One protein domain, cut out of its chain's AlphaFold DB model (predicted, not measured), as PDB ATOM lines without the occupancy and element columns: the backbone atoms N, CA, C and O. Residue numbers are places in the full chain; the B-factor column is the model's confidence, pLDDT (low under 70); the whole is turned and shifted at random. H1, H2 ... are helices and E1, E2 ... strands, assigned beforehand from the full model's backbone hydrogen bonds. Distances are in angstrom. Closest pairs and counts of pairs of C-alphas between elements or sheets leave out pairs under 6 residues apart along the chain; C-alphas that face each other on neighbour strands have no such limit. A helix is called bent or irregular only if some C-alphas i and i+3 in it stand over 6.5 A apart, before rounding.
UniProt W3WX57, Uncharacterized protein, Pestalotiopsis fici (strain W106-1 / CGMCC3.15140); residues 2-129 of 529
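Overview. This is residues 2 to 129 of the 529 residues of an uncharacterized protein of Pestalotiopsis fici (strain W106-1 / CGMCC3.15140) (UniProt W3WX57). Picture an open frame with an empty middle: two long helices, H2 and H3, make a V that is joined at residues 90 and 91, and strands close its wide side. From the beginning of H2, with H1 beside it, the two-stranded ribbon E1 and E6 leads toward a small three-stranded sheet, E2, E5 and E7, which H3 reaches through residues 115 to 120; beyond E2 and E5 the hairpin E3 and E4 carries a tip, residues 35 to 40, that sticks out. The printed part has 128 residues, with three named helices and seven named strands in the order H1 E1 E2 E3 E4 E5 E6 H2 H3 E7, and its class is mixed, helices and strands. The three sheets, of order E2 E5 E7, E1 E6 and E3 E4, are antiparallel throughout. The whole is extended, with a radius of gyration of the C-alphas of 21.5 A, and its spans are 67 by 35 by 30 A.

Arrangement. Begin at H1, residues 2 to 10, which touches H2, residues 66 to 89, through residues 68 to 73 of H2 alone. Their closest C-alphas, those of Cys 3 and Ser 72, are 5.9 A apart, and the two run opposite ways at a shallow tilt of 15 degrees. A tight link takes H1 into E1, residues 11 to 16, the antiparallel neighbour of E6, residues 55 to 60; look for N 12 and O 59 at 2.8 A and N 57 and O 14 at 2.9 A. Next come E2, residues 28 to 31, and E3, residues 34 to 36; E2 runs on into E3 at 52 degrees. E3 and E4, residues 39 to 41, form a hairpin, with N 34 and O 41 within hydrogen-bond range at 2.9 A. E4 runs on into E5, residues 44 to 47, at 43 degrees. E5 is the inner strand of its sheet: N 29 of E2 and O 46 are 2.8 A apart, and N 45 and O 123 of E7, residues 121 to 124, are 2.9 A apart. E1 and E6 are apart from E2, E5 and E7. H2 and H3, residues 92 to 114, form a helical hairpin, opposite ways at a steep tilt of 42 degrees; they touch through residues 87 to 88 and 94 to 98 alone, with the C-alphas of Leu 87 and Ala 94 closest at 6.6 A. H1 and H3 are apart. In H1 every O i to N i+4 pair is within hydrogen-bond range; in H2 17 of 20 are, and in H3 18 of 19.

Along the chain. Find C-alpha 2 at (-31.302, 8.113, -10.591), where H1 begins; it runs 12.0 A to C-alpha 10. E1 follows for 15.4 A, and E6 later covers 16.4 A. Find H2 from C-alpha 66 at (-42.291, 2.296, -13.299), 34.4 A long, with a kink of 28 degrees near residue 82; it is neither bent nor irregular, but only just: C-alphas 84 and 87 are 6.4 A apart. H3 covers 33.4 A. E7 ends at C-alpha 124, (-34.952, 4.152, 25.889).

Size, cuts and confidence. Look at Asp 21 and His 91 for the two C-alphas farthest apart, 68.2 A. The printed part has no cut, and the link from E1 to E2, 11 residues, is long. Residues 77 to 82 of H2 and residues 103 to 119, of which 103 to 114 belong to H3, are among those that stand free. The mean pLDDT of the printed part is 87.3; residues 86 to 87 and residue 117 are under 70.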
ATOM      1  N   VAL A   2     -29.985   8.319  -9.940       76.75
ATOM      2  CA  VAL A   2     -31.302   8.113 -10.591       76.75
ATOM      3  C   VAL A   2     -32.312   7.389  -9.693       76.75
ATOM      4  O   VAL A   2     -33.421   7.871  -9.545       76.75
ATOM      5  N   CYS A   3     -31.926   6.309  -9.004       76.94
ATOM      6  CA  CYS A   3     -32.836   5.630  -8.070       76.94
ATOM      7  C   CYS A   3     -33.271   6.524  -6.895       76.94
ATOM      8  O   CYS A   3     -34.386   6.393  -6.418       76.94
ATOM      9  N   GLY A   4     -32.410   7.449  -6.450       80.44
ATOM     10  CA  GLY A   4     -32.775   8.433  -5.426       80.44
ATOM     11  C   GLY A   4     -33.828   9.406  -5.948       80.44
ATOM     12  O   GLY A   4     -34.830   9.622  -5.287       80.44
ATOM     13  N   HIS A   5     -33.660   9.879  -7.184       82.81
ATOM     14  CA  HIS A   5     -34.648  10.727  -7.847       82.81
ATOM     15  C   HIS A   5     -35.974  10.001  -8.117       82.81
ATOM     16  O   HIS A   5     -37.030  10.603  -7.988       82.81
ATOM     17  N   VAL A   6     -35.934   8.704  -8.451       85.69
ATOM     18  CA  VAL A   6     -37.138   7.864  -8.547       85.69
ATOM     19  C   VAL A   6     -37.837   7.817  -7.192       85.69
ATOM     20  O   VAL A   6     -39.026   8.081  -7.128       85.69
ATOM     21  N   ILE A   7     -37.113   7.514  -6.110       82.25
ATOM     22  CA  ILE A   7     -37.695   7.430  -4.764       82.25
ATOM     23  C   ILE A   7     -38.299   8.775  -4.352       82.25
ATOM     24  O   ILE A   7     -39.443   8.809  -3.914       82.25
ATOM     25  N   GLU A   8     -37.571   9.875  -4.545       84.62
ATOM     26  CA  GLU A   8     -38.057  11.225  -4.250       84.62
ATOM     27  C   GLU A   8     -39.266  11.597  -5.116       84.62
ATOM     28  O   GLU A   8     -40.233  12.138  -4.597       84.62
ATOM     29  N   GLY A   9     -39.263  11.263  -6.411       84.88
ATOM     30  CA  GLY A   9     -40.377  11.539  -7.323       84.88
ATOM     31  C   GLY A   9     -41.631  10.719  -7.010       84.88
ATOM     32  O   GLY A   9     -42.746  11.243  -7.064       84.88
ATOM     33  N   VAL A  10     -41.447   9.451  -6.626       88.00
ATOM     34  CA  VAL A  10     -42.516   8.529  -6.206       88.00
ATOM     35  C   VAL A  10     -43.135   8.968  -4.888       88.00
ATOM     36  O   VAL A  10     -44.208   8.486  -4.544       88.00
ATOM     37  N   THR A  11     -42.521   9.885  -4.144       90.31
ATOM     38  CA  THR A  11     -43.064  10.314  -2.862       90.31
ATOM     39  C   THR A  11     -43.438  11.785  -2.830       90.31
ATOM     40  O   THR A  11     -42.619  12.656  -3.094       90.31
ATOM     41  N   THR A  12     -44.668  12.091  -2.425       90.94
ATOM     42  CA  THR A  12     -45.029  13.450  -2.025       90.94
ATOM     43  C   THR A  12     -44.654  13.662  -0.572       90.94
ATOM     44  O   THR A  12     -45.051  12.922   0.336       90.94
ATOM     45  N   GLU A  13     -43.873  14.702  -0.334       90.94
ATOM     46  CA  GLU A  13     -43.479  15.071   1.010       90.94
ATOM     47  C   GLU A  13     -44.444  16.094   1.582       90.94
ATOM     48  O   GLU A  13     -44.605  17.199   1.067       90.94
ATOM     49  N   HIS A  14     -45.067  15.731   2.694       92.50
ATOM     50  CA  HIS A  14     -45.912  16.626   3.460       92.50
ATOM     51  C   HIS A  14     -45.130  17.097   4.677       92.50
ATOM     52  O   HIS A  14     -44.734  16.297   5.530       92.50
ATOM     53  N   LYS A  15     -44.889  18.406   4.746       93.69
ATOM     54  CA  LYS A  15     -44.299  19.054   5.914       93.69
ATOM     55  C   LYS A  15     -45.415  19.689   6.731       93.69
ATOM     56  O   LYS A  15     -45.999  20.687   6.327       93.69
ATOM     57  N   PHE A  16     -45.687  19.115   7.891       92.19
ATOM     58  CA  PHE A  16     -46.549  19.709   8.896       92.19
ATOM     59  C   PHE A  16     -45.705  20.635   9.760       92.19
ATOM     60  O   PHE A  16     -44.723  20.215  10.376       92.19
ATOM     61  N   THR A  17     -46.077  21.905   9.779       91.88
ATOM     62  CA  THR A  17     -45.500  22.907  10.670       91.88
ATOM     63  C   THR A  17     -46.538  23.307  11.694       91.88
ATOM     64  O   THR A  17     -47.731  23.371  11.395       91.88
ATOM     65  N   LYS A  18     -46.077  23.597  12.905       89.31
ATOM     66  CA  LYS A  18     -46.921  24.166  13.944       89.31
ATOM     67  C   LYS A  18     -47.576  25.467  13.453       89.31
ATOM     68  O   LYS A  18     -46.924  26.284  12.806       89.31
ATOM     69  N   HIS A  19     -48.853  25.653  13.784       89.31
ATOM     70  CA  HIS A  19     -49.563  26.910  13.545       89.31
ATOM     71  C   HIS A  19     -48.947  28.043  14.392       89.31
ATOM     72  O   HIS A  19     -48.659  27.798  15.568       89.31
ATOM     73  N   PRO A  20     -48.757  29.265  13.859       86.69
ATOM     74  CA  PRO A  20     -48.097  30.362  14.580       86.69
ATOM     75  C   PRO A  20     -48.720  30.662  15.952       86.69
ATOM     76  O   PRO A  20     -47.993  30.925  16.905       86.69
ATOM     77  N   ASP A  21     -50.041  30.525  16.073       88.62
ATOM     78  CA  ASP A  21     -50.780  30.850  17.303       88.62
ATOM     79  C   ASP A  21     -50.824  29.723  18.346       88.62
ATOM     80  O   ASP A  21     -51.317  29.915  19.457       88.62
ATOM     81  N   ALA A  22     -50.336  28.523  18.017       82.88
ATOM     82  CA  ALA A  22     -50.339  27.429  18.977       82.88
ATOM     83  C   ALA A  22     -49.297  27.690  20.083       82.88
ATOM     84  O   ALA A  22     -48.159  28.092  19.828       82.88
ATOM     85  N   SER A  23     -49.655  27.416  21.337       81.56
ATOM     86  CA  SER A  23     -48.719  27.439  22.466       81.56
ATOM     87  C   SER A  23     -47.616  26.375  22.316       81.56
ATOM     88  O   SER A  23     -47.583  25.626  21.338       81.56
ATOM     89  N   LYS A  24     -46.655  26.334  23.253       83.56
ATOM     90  CA  LYS A  24     -45.536  25.366  23.279       83.56
ATOM     91  C   LYS A  24     -46.009  23.958  22.868       83.56
ATOM     92  O   LYS A  24     -46.896  23.404  23.507       83.56
ATOM     93  N   MET A  25     -45.438  23.420  21.790       86.56
ATOM     94  CA  MET A  25     -45.741  22.088  21.261       86.56
ATOM     95  C   MET A  25     -44.421  21.341  21.144       86.56
ATOM     96  O   MET A  25     -43.461  21.880  20.600       86.56
ATOM     97  N   GLN A  26     -44.379  20.111  21.634       88.56
ATOM     98  CA  GLN A  26     -43.224  19.239  21.490       88.56
ATOM     99  C   GLN A  26     -43.611  18.074  20.587       88.56
ATOM    100  O   GLN A  26     -44.635  17.427  20.796       88.56
ATOM    101  N   VAL A  27     -42.802  17.826  19.559       91.88
ATOM    102  CA  VAL A  27     -42.981  16.667  18.684       91.88
ATOM    103  C   VAL A  27     -42.177  15.513  19.263       91.88
ATOM    104  O   VAL A  27     -40.958  15.615  19.407       91.88
ATOM    105  N   VAL A  28     -42.864  14.414  19.564       92.94
ATOM    106  CA  VAL A  28     -42.256  13.166  20.033       92.94
ATOM    107  C   VAL A  28     -42.517  12.086  18.990       92.94
ATOM    108  O   VAL A  28     -43.652  11.915  18.542       92.94
ATOM    109  N   ARG A  29     -41.472  11.365  18.576       93.88
ATOM    110  CA  ARG A  29     -41.582  10.188  17.705       93.88
ATOM    111  C   ARG A  29     -41.359   8.940  18.539       93.88
ATOM    112  O   ARG A  29     -40.301   8.779  19.136       93.88
ATOM    113  N   LEU A  30     -42.354   8.065  18.567       94.38
ATOM    114  CA  LEU A  30     -42.285   6.806  19.292       94.38
ATOM    115  C   LEU A  30     -41.923   5.682  18.318       94.38
ATOM    116  O   LEU A  30     -42.667   5.410  17.375       94.38
ATOM    117  N   GLN A  31     -40.778   5.047  18.535       95.06
ATOM    118  CA  GLN A  31     -40.350   3.853  17.821       95.06
ATOM    119  C   GLN A  31     -40.665   2.635  18.684       95.06
ATOM    120  O   GLN A  31     -40.105   2.470  19.766       95.06
ATOM    121  N   ARG A  32     -41.555   1.775  18.190       94.81
ATOM    122  CA  ARG A  32     -41.872   0.500  18.832       94.81
ATOM    123  C   ARG A  32     -40.698  -0.467  18.706       94.81
ATOM    124  O   ARG A  32     -40.017  -0.468  17.677       94.81
ATOM    125  N   ALA A  33     -40.508  -1.314  19.716       94.12
ATOM    126  CA  ALA A  33     -39.547  -2.401  19.620       94.12
ATOM    127  C   ALA A  33     -39.913  -3.334  18.457       94.12
ATOM    128  O   ALA A  33     -41.080  -3.706  18.283       94.12
ATOM    129  N   SER A  34     -38.929  -3.718  17.648       94.19
ATOM    130  CA  SER A  34     -39.137  -4.664  16.551       94.19
ATOM    131  C   SER A  34     -37.901  -5.514  16.319       94.19
ATOM    132  O   SER A  34     -36.780  -5.052  16.504       94.19
ATOM    133  N   THR A  35     -38.102  -6.749  15.877       93.94
ATOM    134  CA  THR A  35     -37.008  -7.632  15.483       93.94
ATOM    135  C   THR A  35     -37.018  -7.763  13.968       93.94
ATOM    136  O   THR A  35     -37.980  -8.281  13.403       93.94
ATOM    137  N   VAL A  36     -35.961  -7.297  13.301       93.94
ATOM    138  CA  VAL A  36     -35.807  -7.394  11.841       93.94
ATOM    139  C   VAL A  36     -34.609  -8.286  11.549       93.94
ATOM    140  O   VAL A  36     -33.504  -8.013  12.009       93.94
ATOM    141  N   SER A  37     -34.829  -9.372  10.803       90.25
ATOM    142  CA  SER A  37     -33.770 -10.315  10.401       90.25
ATOM    143  C   SER A  37     -32.931 -10.854  11.574       90.25
ATOM    144  O   SER A  37     -31.719 -11.008  11.460       90.25
ATOM    145  N   GLY A  38     -33.569 -11.109  12.723       92.31
ATOM    146  CA  GLY A  38     -32.910 -11.608  13.938       92.31
ATOM    147  C   GLY A  38     -32.206 -10.537  14.778       92.31
ATOM    148  O   GLY A  38     -31.812 -10.818  15.908       92.31
ATOM    149  N   GLN A  39     -32.097  -9.301  14.286       93.38
ATOM    150  CA  GLN A  39     -31.621  -8.176  15.080       93.38
ATOM    151  C   GLN A  39     -32.793  -7.537  15.823       93.38
ATOM    152  O   GLN A  39     -33.766  -7.096  15.211       93.38
ATOM    153  N   HIS A  40     -32.694  -7.493  17.149       93.44
ATOM    154  CA  HIS A  40     -33.678  -6.833  17.991       93.44
ATOM    155  C   HIS A  40     -33.366  -5.335  18.107       93.44
ATOM    156  O   HIS A  40     -32.277  -4.948  18.532       93.44
ATOM    157  N   PHE A  41     -34.327  -4.500  17.723       93.75
ATOM    158  CA  PHE A  41     -34.307  -3.058  17.912       93.75
ATOM    159  C   PHE A  41     -35.230  -2.728  19.078       93.75
ATOM    160  O   PHE A  41     -36.444  -2.904  18.960       93.75
ATOM    161  N   SER A  42     -34.656  -2.248  20.182       94.94
ATOM    162  CA  SER A  42     -35.422  -1.797  21.345       94.94
ATOM    163  C   SER A  42     -36.335  -0.627  20.994       94.94
ATOM    164  O   SER A  42     -36.189   0.032  19.958       94.94
ATOM    165  N   SER A  43     -37.296  -0.373  21.866       95.44
ATOM    166  CA  SER A  43     -38.177   0.776  21.755       95.44
ATOM    167  C   SER A  43     -37.493   2.076  22.188       95.44
ATOM    168  O   SER A  43     -36.715   2.113  23.146       95.44
ATOM    169  N   TYR A  44     -37.792   3.164  21.477       95.19
ATOM    170  CA  TYR A  44     -37.220   4.482  21.746       95.19
ATOM    171  C   TYR A  44     -38.273   5.578  21.619       95.19
ATOM    172  O   TYR A  44     -39.048   5.615  20.662       95.19
ATOM    173  N   ALA A  45     -38.239   6.536  22.539       95.31
ATOM    174  CA  ALA A  45     -38.904   7.820  22.388       95.31
ATOM    175  C   ALA A  45     -37.878   8.854  21.918       95.31
ATOM    176  O   ALA A  45     -36.894   9.136  22.602       95.31
ATOM    177  N   ILE A  46     -38.103   9.409  20.732       94.56
ATOM    178  CA  ILE A  46     -37.220  10.375  20.088       94.56
ATOM    179  C   ILE A  46     -37.862  11.753  20.193       94.56
ATOM    180  O   ILE A  46     -38.935  11.996  19.633       94.56
ATOM    181  N   PHE A  47     -37.198  12.661  20.895       92.31
ATOM    182  CA  PHE A  47     -37.679  14.022  21.092       92.31
ATOM    183  C   PHE A  47     -37.057  14.930  20.041       92.31
ATOM    184  O   PHE A  47     -35.836  14.965  19.880       92.31
ATOM    185  N   ASN A  48     -37.893  15.672  19.317       91.69
ATOM    186  CA  ASN A  48     -37.374  16.723  18.455       91.69
ATOM    187  C   ASN A  48     -36.778  17.847  19.304       91.69
ATOM    188  O   ASN A  48     -37.293  18.157  20.380       91.69
ATOM    189  N   ASP A  49     -35.745  18.501  18.772       89.62
ATOM    190  CA  ASP A  49     -35.278  19.763  19.334       89.62
ATOM    191  C   ASP A  49     -36.399  20.808  19.340       89.62
ATOM    192  O   ASP A  49     -37.285  20.803  18.478       89.62
ATOM    193  N   GLU A  50     -36.344  21.717  20.314       86.75
ATOM    194  CA  GLU A  50     -37.375  22.735  20.543       86.75
ATOM    195  C   GLU A  50     -37.596  23.630  19.316       86.75
ATOM    196  O   GLU A  50     -38.733  24.022  19.041       86.75
ATOM    197  N   ASP A  51     -36.537  23.856  18.534       87.44
ATOM    198  CA  ASP A  51     -36.556  24.639  17.297       87.44
ATOM    199  C   ASP A  51     -37.138  23.866  16.098       87.44
ATOM    200  O   ASP A  51     -37.546  24.463  15.100       87.44
ATOM    201  N   ASN A  52     -37.212  22.532  16.171       86.94
ATOM    202  CA  ASN A  52     -37.658  21.678  15.070       86.94
ATOM    203  C   ASN A  52     -39.000  20.998  15.359       86.94
ATOM    204  O   ASN A  52     -39.120  19.775  15.464       86.94
ATOM    205  N   GLN A  53     -40.058  21.801  15.384       87.94
ATOM    206  CA  GLN A  53     -41.436  21.329  15.566       87.94
ATOM    207  C   GLN A  53     -42.096  20.896  14.249       87.94
ATOM    208  O   GLN A  53     -43.320  20.820  14.152       87.94
ATOM    209  N   SER A  54     -41.296  20.628  13.210       90.38
ATOM    210  CA  SER A  54     -41.817  20.169  11.929       90.38
ATOM    211  C   SER A  54     -41.863  18.645  11.854       90.38
ATOM    212  O   SER A  54     -40.916  17.937  12.212       90.38
ATOM    213  N   ILE A  55     -42.986  18.124  11.369       92.06
ATOM    214  CA  ILE A  55     -43.149  16.708  11.049       92.06
ATOM    215  C   ILE A  55     -43.128  16.605   9.531       92.06
ATOM    216  O   ILE A  55     -43.982  17.168   8.856       92.06
ATOM    217  N   ARG A  56     -42.148  15.888   8.983       91.25
ATOM    218  CA  ARG A  56     -42.114  15.544   7.560       91.25
ATOM    219  C   ARG A  56     -42.590  14.109   7.422       91.25
ATOM    220  O   ARG A  56     -41.995  13.209   8.012       91.25
ATOM    221  N   THR A  57     -43.657  13.901   6.668       91.06
ATOM    222  CA  THR A  57     -44.115  12.567   6.280       91.06
ATOM    223  C   THR A  57     -44.010  12.430   4.777       91.06
ATOM    224  O   THR A  57     -44.422  13.327   4.044       91.06
ATOM    225  N   SER A  58     -43.499  11.297   4.330       88.81
ATOM    226  CA  SER A  58     -43.472  10.929   2.924       88.81
ATOM    227  C   SER A  58     -44.676  10.028   2.634       88.81
ATOM    228  O   SER A  58     -44.969   9.111   3.408       88.81
ATOM    229  N   ARG A  59     -45.427  10.327   1.574       88.94
ATOM    230  CA  ARG A  59     -46.546   9.509   1.088       88.94
ATOM    231  C   ARG A  59     -46.249   9.081  -0.337       88.94
ATOM    232  O   ARG A  59     -45.677   9.850  -1.097       88.94
ATOM    233  N   LEU A  60     -46.634   7.856  -0.688       87.25
ATOM    234  CA  LEU A  60     -46.532   7.396  -2.068       87.25
ATOM    235  C   LEU A  60     -47.445   8.253  -2.946       87.25
ATOM    236  O   LEU A  60     -48.637   8.395  -2.680       87.25
ATOM    237  N   ASN A  61     -46.849   8.822  -3.977       86.81
ATOM    238  CA  ASN A  61     -47.521   9.470  -5.077       86.81
ATOM    239  C   ASN A  61     -48.041   8.387  -6.029       86.81
ATOM    240  O   ASN A  61     -47.357   7.397  -6.282       86.81
ATOM    241  N   THR A  62     -49.223   8.588  -6.600       84.56
ATOM    242  CA  THR A  62     -49.815   7.676  -7.594       84.56
ATOM    243  C   THR A  62     -49.226   7.860  -8.994       84.56
ATOM    244  O   THR A  62     -49.788   7.368  -9.967       84.56
ATOM    245  N   ALA A  63     -48.141   8.620  -9.131       84.31
ATOM    246  CA  ALA A  63     -47.492   8.839 -10.411       84.31
ATOM    247  C   ALA A  63     -46.704   7.594 -10.851       84.31
ATOM    248  O   ALA A  63     -45.961   6.987 -10.075       84.31
ATOM    249  N   ASP A  64     -46.853   7.236 -12.124       83.31
ATOM    250  CA  ASP A  64     -46.205   6.071 -12.714       83.31
ATOM    251  C   ASP A  64     -44.719   6.340 -12.983       83.31
ATOM    252  O   ASP A  64     -44.319   6.812 -14.046       83.31
ATOM    253  N   PHE A  65     -43.868   5.981 -12.023       85.00
ATOM    254  CA  PHE A  65     -42.407   5.991 -12.191       85.00
ATOM    255  C   PHE A  65     -41.837   4.628 -12.595       85.00
ATOM    256  O   PHE A  65     -40.622   4.437 -12.573       85.00
ATOM    257  N   SER A  66     -42.689   3.674 -12.978       85.62
ATOM    258  CA  SER A  66     -42.291   2.296 -13.299       85.62
ATOM    259  C   SER A  66     -41.198   2.230 -14.377       85.62
ATOM    260  O   SER A  66     -40.198   1.528 -14.221       85.62
ATOM    261  N   THR A  67     -41.307   3.043 -15.431       85.62
ATOM    262  CA  THR A  67     -40.322   3.094 -16.528       85.62
ATOM    263  C   THR A  67     -38.987   3.703 -16.090       85.62
ATOM    264  O   THR A  67     -37.919   3.199 -16.448       85.62
ATOM    265  N   LEU A  68     -39.019   4.754 -15.266       87.38
ATOM    266  CA  LEU A  68     -37.821   5.378 -14.701       87.38
ATOM    267  C   LEU A  68     -37.128   4.433 -13.706       87.38
ATOM    268  O   LEU A  68     -35.907   4.291 -13.715       87.38
ATOM    269  N   ALA A  69     -37.907   3.733 -12.879       86.88
ATOM    270  CA  ALA A  69     -37.407   2.728 -11.952       86.88
ATOM    271  C   ALA A  69     -36.720   1.582 -12.709       86.88
ATOM    272  O   ALA A  69     -35.570   1.262 -12.402       86.88
ATOM    273  N   ALA A  70     -37.369   1.039 -13.745       89.50
ATOM    274  CA  ALA A  70     -36.839  -0.043 -14.574       89.50
ATOM    275  C   ALA A  70     -35.564   0.354 -15.334       89.50
ATOM    276  O   ALA A  70     -34.590  -0.395 -15.372       89.50
ATOM    277  N   THR A  71     -35.523   1.557 -15.910       90.00
ATOM    278  CA  THR A  71     -34.307   2.053 -16.575       90.00
ATOM    279  C   THR A  71     -33.177   2.297 -15.574       90.00
ATOM    280  O   THR A  71     -32.023   1.970 -15.857       90.00
ATOM    281  N   SER A  72     -33.490   2.795 -14.373       88.50
ATOM    282  CA  SER A  72     -32.498   3.014 -13.314       88.50
ATOM    283  C   SER A  72     -31.907   1.712 -12.767       88.50
ATOM    284  O   SER A  72     -30.703   1.651 -12.494       88.50
ATOM    285  N   SER A  73     -32.718   0.658 -12.635       88.50
ATOM    286  CA  SER A  73     -32.259  -0.653 -12.180       88.50
ATOM    287  C   SER A  73     -31.410  -1.331 -13.251       88.50
ATOM    288  O   SER A  73     -30.316  -1.796 -12.936       88.50
ATOM    289  N   LEU A  74     -31.828  -1.283 -14.522       91.75
ATOM    290  CA  LEU A  74     -31.041  -1.804 -15.640       91.75
ATOM    291  C   LEU A  74     -29.679  -1.107 -15.731       91.75
ATOM    292  O   LEU A  74     -28.650  -1.775 -15.810       91.75
ATOM    293  N   LEU A  75     -29.652   0.226 -15.638       90.06
ATOM    294  CA  LEU A  75     -28.405   0.993 -15.647       90.06
ATOM    295  C   LEU A  75     -27.502   0.631 -14.458       90.06
ATOM    296  O   LEU A  75     -26.284   0.549 -14.611       90.06
ATOM    297  N   SER A  76     -28.089   0.374 -13.286       87.19
ATOM    298  CA  SER A  76     -27.343  -0.049 -12.095       87.19
ATOM    299  C   SER A  76     -26.727  -1.440 -12.268       87.19
ATOM    300  O   SER A  76     -25.563  -1.634 -11.918       87.19
ATOM    301  N   VAL A  77     -27.460  -2.388 -12.860       88.75
ATOM    302  CA  VAL A  77     -26.962  -3.740 -13.167       88.75
ATOM    303  C   VAL A  77     -25.865  -3.693 -14.229       88.75
ATOM    304  O   VAL A  77     -24.817  -4.310 -14.057       88.75
ATOM    305  N   VAL A  78     -26.056  -2.918 -15.297       90.69
ATOM    306  CA  VAL A  78     -25.035  -2.733 -16.341       90.69
ATOM    307  C   VAL A  78     -23.767  -2.119 -15.748       90.69
ATOM    308  O   VAL A  78     -22.672  -2.632 -15.972       90.69
ATOM    309  N   GLY A  79     -23.905  -1.069 -14.934       85.19
ATOM    310  CA  GLY A  79     -22.781  -0.447 -14.236       85.19
ATOM    311  C   GLY A  79     -22.043  -1.427 -13.321       85.19
ATOM    312  O   GLY A  79     -20.814  -1.451 -13.320       85.19
ATOM    313  N   PHE A  80     -22.777  -2.280 -12.605       84.81
ATOM    314  CA  PHE A  80     -22.205  -3.350 -11.789       84.81
ATOM    315  C   PHE A  80     -21.401  -4.337 -12.648       84.81
ATOM    316  O   PHE A  80     -20.225  -4.572 -12.380       84.81
ATOM    317  N   ILE A  81     -21.971  -4.860 -13.735       86.06
ATOM    318  CA  ILE A  81     -21.273  -5.814 -14.614       86.06
ATOM    319  C   ILE A  81     -19.996  -5.194 -15.195       86.06
ATOM    320  O   ILE A  81     -18.940  -5.829 -15.175       86.06
ATOM    321  N   ILE A  82     -20.048  -3.939 -15.649       82.69
ATOM    322  CA  ILE A  82     -18.870  -3.231 -16.175       82.69
ATOM    323  C   ILE A  82     -17.786  -3.086 -15.095       82.69
ATOM    324  O   ILE A  82     -16.607  -3.310 -15.380       82.69
ATOM    325  N   GLN A  83     -18.165  -2.771 -13.853       79.50
ATOM    326  CA  GLN A  83     -17.228  -2.648 -12.729       79.50
ATOM    327  C   GLN A  83     -16.551  -3.976 -12.365       79.50
ATOM    328  O   GLN A  83     -15.358  -3.984 -12.054       79.50
ATOM    329  N   PHE A  84     -17.286  -5.089 -12.392       76.12
ATOM    330  CA  PHE A  84     -16.779  -6.385 -11.929       76.12
ATOM    331  C   PHE A  84     -16.113  -7.226 -13.021       76.12
ATOM    332  O   PHE A  84     -15.134  -7.919 -12.733       76.12
ATOM    333  N   VAL A  85     -16.620  -7.164 -14.253       81.25
ATOM    334  CA  VAL A  85     -16.164  -7.991 -15.382       81.25
ATOM    335  C   VAL A  85     -15.264  -7.188 -16.317       81.25
ATOM    336  O   VAL A  85     -14.167  -7.633 -16.647       81.25
ATOM    337  N   GLY A  86     -15.697  -5.986 -16.709       68.00
ATOM    338  CA  GLY A  86     -15.016  -5.181 -17.727       68.00
ATOM    339  C   GLY A  86     -13.645  -4.681 -17.280       68.00
ATOM    340  O   GLY A  86     -12.665  -4.824 -18.003       68.00
ATOM    341  N   LEU A  87     -13.546  -4.147 -16.063       66.62
ATOM    342  CA  LEU A  87     -12.290  -3.576 -15.560       66.62
ATOM    343  C   LEU A  87     -11.286  -4.624 -15.064       66.62
ATOM    344  O   LEU A  87     -10.092  -4.343 -14.986       66.62
ATOM    345  N   ARG A  88     -11.745  -5.848 -14.779       71.31
ATOM    346  CA  ARG A  88     -10.882  -6.934 -14.292       71.31
ATOM    347  C   ARG A  88     -10.058  -7.590 -15.403       71.31
ATOM    348  O   ARG A  88      -9.031  -8.190 -15.108       71.31
ATOM    349  N   ALA A  89     -10.499  -7.470 -16.656       76.25
ATOM    350  CA  ALA A  89      -9.814  -8.020 -17.825       76.25
ATOM    351  C   ALA A  89      -8.843  -7.027 -18.499       76.25
ATOM    352  O   ALA A  89      -8.159  -7.398 -19.452       76.25
ATOM    353  N   LEU A  90      -8.778  -5.773 -18.035       78.75
ATOM    354  CA  LEU A  90      -7.867  -4.768 -18.584       78.75
ATOM    355  C   LEU A  90      -6.474  -4.817 -17.939       78.75
ATOM    356  O   LEU A  90      -6.273  -5.329 -16.841       78.75
ATOM    357  N   HIS A  91      -5.514  -4.222 -18.649       85.75
ATOM    358  CA  HIS A  91      -4.144  -3.985 -18.199       85.75
ATOM    359  C   HIS A  91      -4.090  -3.416 -16.768       85.75
ATOM    360  O   HIS A  91      -4.933  -2.606 -16.382       85.75
ATOM    361  N   TRP A  92      -3.067  -3.791 -15.995       88.75
ATOM    362  CA  TRP A  92      -2.908  -3.476 -14.562       88.75
ATOM    363  C   TRP A  92      -2.987  -1.979 -14.201       88.75
ATOM    364  O   TRP A  92      -3.245  -1.620 -13.057       88.75
ATOM    365  N   SER A  93      -2.799  -1.079 -15.164       88.75
ATOM    366  CA  SER A  93      -3.013   0.358 -14.962       88.75
ATOM    367  C   SER A  93      -4.489   0.714 -14.722       88.75
ATOM    368  O   SER A  93      -4.788   1.639 -13.969       88.75
ATOM    369  N   ALA A  94      -5.427  -0.024 -15.325       83.88
ATOM    370  CA  ALA A  94      -6.863   0.201 -15.167       83.88
ATOM    371  C   ALA A  94      -7.353  -0.156 -13.755       83.88
ATOM    372  O   ALA A  94      -8.217   0.537 -13.216       83.88
ATOM    373  N   THR A  95      -6.768  -1.177 -13.119       83.56
ATOM    374  CA  THR A  95      -7.139  -1.582 -11.754       83.56
ATOM    375  C   THR A  95      -6.733  -0.535 -10.713       83.56
ATOM    376  O   THR A  95      -7.474  -0.317  -9.756       83.56
ATOM    377  N   ILE A  96      -5.626   0.189 -10.920       88.31
ATOM    378  CA  ILE A  96      -5.219   1.309 -10.049       88.31
ATOM    379  C   ILE A  96      -6.211   2.474 -10.152       88.31
ATOM    380  O   ILE A  96      -6.637   3.016  -9.131       88.31
ATOM    381  N   ILE A  97      -6.628   2.838 -11.368       88.69
ATOM    382  CA  ILE A  97      -7.633   3.895 -11.571       88.69
ATOM    383  C   ILE A  97      -8.975   3.477 -10.959       88.69
ATOM    384  O   ILE A  97      -9.617   4.275 -10.274       88.69
ATOM    385  N   GLN A  98      -9.380   2.217 -11.142       84.38
ATOM    386  CA  GLN A  98     -10.588   1.666 -10.527       84.38
ATOM    387  C   GLN A  98     -10.537   1.749  -8.998       84.38
ATOM    388  O   GLN A  98     -11.522   2.155  -8.375       84.38
ATOM    389  N   LEU A  99      -9.402   1.394  -8.388       86.81
ATOM    390  CA  LEU A  99      -9.199   1.521  -6.945       86.81
ATOM    391  C   LEU A  99      -9.365   2.979  -6.499       86.81
ATOM    392  O   LEU A  99     -10.108   3.242  -5.553       86.81
ATOM    393  N   GLY A 100      -8.766   3.929  -7.224       91.75
ATOM    394  CA  GLY A 100      -8.919   5.362  -6.958       91.75
ATOM    395  C   GLY A 100     -10.379   5.823  -7.004       91.75
ATOM    396  O   GLY A 100     -10.866   6.434  -6.053       91.75
ATOM    397  N   ILE A 101     -11.119   5.467  -8.059       88.38
ATOM    398  CA  ILE A 101     -12.549   5.802  -8.189       88.38
ATOM    399  C   ILE A 101     -13.371   5.173  -7.053       88.38
ATOM    400  O   ILE A 101     -14.258   5.822  -6.499       88.38
ATOM    401  N   THR A 102     -13.068   3.932  -6.667       86.44
ATOM    402  CA  THR A 102     -13.775   3.225  -5.586       86.44
ATOM    403  C   THR A 102     -13.537   3.895  -4.232       86.44
ATOM    404  O   THR A 102     -14.476   4.055  -3.450       86.44
ATOM    405  N   ILE A 103     -12.312   4.358  -3.966       90.44
ATOM    406  CA  ILE A 103     -11.975   5.129  -2.759       90.44
ATOM    407  C   ILE A 103     -12.728   6.464  -2.742       90.44
ATOM    408  O   ILE A 103     -13.325   6.827  -1.731       90.44
ATOM    409  N   ILE A 104     -12.783   7.178  -3.869       93.56
ATOM    410  CA  ILE A 104     -13.539   8.437  -3.960       93.56
ATOM    411  C   ILE A 104     -15.037   8.188  -3.729       93.56
ATOM    412  O   ILE A 104     -15.677   8.893  -2.950       93.56
ATOM    413  N   MET A 105     -15.606   7.151  -4.350       88.19
ATOM    414  CA  MET A 105     -17.025   6.808  -4.217       88.19
ATOM    415  C   MET A 105     -17.396   6.392  -2.789       88.19
ATOM    416  O   MET A 105     -18.445   6.788  -2.277       88.19
ATOM    417  N   THR A 106     -16.529   5.626  -2.127       88.94
ATOM    418  CA  THR A 106     -16.698   5.258  -0.713       88.94
ATOM    419  C   THR A 106     -16.547   6.467   0.205       88.94
ATOM    420  O   THR A 106     -17.355   6.615   1.120       88.94
ATOM    421  N   GLY A 107     -15.619   7.383  -0.090       92.81
ATOM    422  CA  GLY A 107     -15.478   8.664   0.605       92.81
ATOM    423  C   GLY A 107     -16.737   9.528   0.513       92.81
ATOM    424  O   GLY A 107     -17.273   9.941   1.541       92.81
ATOM    425  N   ILE A 108     -17.282   9.724  -0.693       90.06
ATOM    426  CA  ILE A 108     -18.546  10.455  -0.902       90.06
ATOM    427  C   ILE A 108     -19.694   9.769  -0.153       90.06
ATOM    428  O   ILE A 108     -20.481  10.432   0.521       90.06
ATOM    429  N   ARG A 109     -19.787   8.434  -0.218       83.12
ATOM    430  CA  ARG A 109     -20.830   7.673   0.487       83.12
ATOM    431  C   ARG A 109     -20.734   7.849   2.005       83.12
ATOM    432  O   ARG A 109     -21.762   8.014   2.659       83.12
ATOM    433  N   ALA A 110     -19.524   7.813   2.557       85.12
ATOM    434  CA  ALA A 110     -19.284   8.045   3.977       85.12
ATOM    435  C   ALA A 110     -19.636   9.486   4.373       85.12
ATOM    436  O   ALA A 110     -20.287   9.691   5.395       85.12
ATOM    437  N   TRP A 111     -19.284  10.467   3.537       88.94
ATOM    438  CA  TRP A 111     -19.602  11.879   3.754       88.94
ATOM    439  C   TRP A 111     -21.112  12.140   3.785       88.94
ATOM    440  O   TRP A 111     -21.615  12.717   4.748       88.94
ATOM    441  N   VAL A 112     -21.852  11.650   2.784       85.75
ATOM    442  CA  VAL A 112     -23.319  11.792   2.715       85.75
ATOM    443  C   VAL A 112     -23.995  11.143   3.926       85.75
ATOM    444  O   VAL A 112     -24.924  11.713   4.488       85.75
ATOM    445  N   ARG A 113     -23.508   9.979   4.378       83.88
ATOM    446  CA  ARG A 113     -24.039   9.314   5.581       83.88
ATOM    447  C   ARG A 113     -23.730  10.068   6.871       83.88
ATOM    448  O   ARG A 113     -24.545  10.039   7.784       83.88
ATOM    449  N   ARG A 114     -22.590  10.758   6.950       82.75
ATOM    450  CA  ARG A 114     -22.198  11.506   8.152       82.75
ATOM    451  C   ARG A 114     -23.142  12.675   8.444       82.75
ATOM    452  O   ARG A 114     -23.380  12.966   9.607       82.75
ATOM    453  N   GLY A 115     -23.738  13.277   7.412       71.81
ATOM    454  CA  GLY A 115     -24.757  14.324   7.564       71.81
ATOM    455  C   GLY A 115     -26.119  13.836   8.078       71.81
ATOM    456  O   GLY A 115     -26.945  14.658   8.456       71.81
ATOM    457  N   LEU A 116     -26.360  12.519   8.109       71.19
ATOM    458  CA  LEU A 116     -27.599  11.915   8.621       71.19
ATOM    459  C   LEU A 116     -27.482  11.438  10.077       71.19
ATOM    460  O   LEU A 116     -28.486  11.052  10.663       71.19
ATOM    461  N   ALA A 117     -26.275  11.444  10.647       62.56
ATOM    462  CA  ALA A 117     -25.965  10.845  11.944       62.56
ATOM    463  C   ALA A 117     -25.881  11.874  13.086       62.56
ATOM    464  O   ALA A 117     -25.124  11.677  14.031       62.56
ATOM    465  N   SER A 118     -26.611  12.988  13.001       78.38
ATOM    466  CA  SER A 118     -26.815  13.813  14.195       78.38
ATOM    467  C   SER A 118     -27.648  13.000  15.176       78.38
ATOM    468  O   SER A 118     -28.817  12.736  14.892       78.38
ATOM    469  N   ASP A 119     -27.033  12.574  16.281       78.44
ATOM    470  CA  ASP A 119     -27.678  11.737  17.289       78.44
ATOM    471  C   ASP A 119     -28.913  12.462  17.834       78.44
ATOM    472  O   ASP A 119     -28.788  13.509  18.479       78.44
ATOM    473  N   PRO A 120     -30.126  11.959  17.550       84.88
ATOM    474  CA  PRO A 120     -31.312  12.568  18.104       84.88
ATOM    475  C   PRO A 120     -31.352  12.285  19.609       84.88
ATOM    476  O   PRO A 120     -30.861  11.257  20.076       84.88
ATOM    477  N   LYS A 121     -31.970  13.178  20.388       88.12
ATOM    478  CA  LYS A 121     -32.200  12.933  21.818       88.12
ATOM    479  C   LYS A 121     -33.192  11.781  21.959       88.12
ATOM    480  O   LYS A 121     -34.395  11.956  21.741       88.12
ATOM    481  N   THR A 122     -32.677  10.599  22.278       92.38
ATOM    482  CA  THR A 122     -33.467   9.388  22.479       92.38
ATOM    483  C   THR A 122     -33.526   9.036  23.957       92.38
ATOM    484  O   THR A 122     -32.530   9.101  24.672       92.38
ATOM    485  N   ASN A 123     -34.711   8.643  24.411       93.12
ATOM    486  CA  ASN A 123     -34.900   7.969  25.685       93.12
ATOM    487  C   ASN A 123     -35.309   6.529  25.387       93.12
ATOM    488  O   ASN A 123     -36.231   6.293  24.600       93.12
ATOM    489  N   VAL A 124     -34.606   5.574  25.991       91.50
ATOM    490  CA  VAL A 124     -34.952   4.152  25.889       91.50
ATOM    491  C   VAL A 124     -36.291   3.948  26.590       91.50
ATOM    492  O   VAL A 124     -36.458   4.355  27.741       91.50
ATOM    493  N   THR A 125     -37.251   3.346  25.895       93.56
ATOM    494  CA  THR A 125     -38.548   2.991  26.478       93.56
ATOM    495  C   THR A 125     -38.596   1.502  26.795       93.56
ATOM    496  O   THR A 125     -37.749   0.728  26.354       93.56
ATOM    497  N   LEU A 126     -39.566   1.093  27.614       92.31
ATOM    498  CA  LEU A 126     -39.777  -0.321  27.899       92.31
ATOM    499  C   LEU A 126     -40.532  -0.967  26.733       92.31
ATOM    500  O   LEU A 126     -41.623  -0.519  26.371       92.31
ATOM    501  N   ASP A 127     -39.969  -2.044  26.194       93.81
ATOM    502  CA  ASP A 127     -40.530  -2.742  25.041       93.81
ATOM    503  C   ASP A 127     -41.955  -3.246  25.321       93.81
ATOM    504  O   ASP A 127     -42.264  -3.788  26.389       93.81
ATOM    505  N   GLY A 128     -42.854  -3.009  24.363       92.06
ATOM    506  CA  GLY A 128     -44.279  -3.332  24.476       92.06
ATOM    507  C   GLY A 128     -45.092  -2.399  25.383       92.06
ATOM    508  O   GLY A 128     -46.307  -2.570  25.483       92.06
ATOM    509  N   HIS A 129     -44.456  -1.421  26.032       92.00
ATOM    510  CA  HIS A 129     -45.096  -0.453  26.929       92.00
ATOM    511  C   HIS A 129     -44.813   0.990  26.511       92.00
ATOM    512  O   HIS A 129     -44.924   1.919  27.313       92.00
TER     513      HIS A 129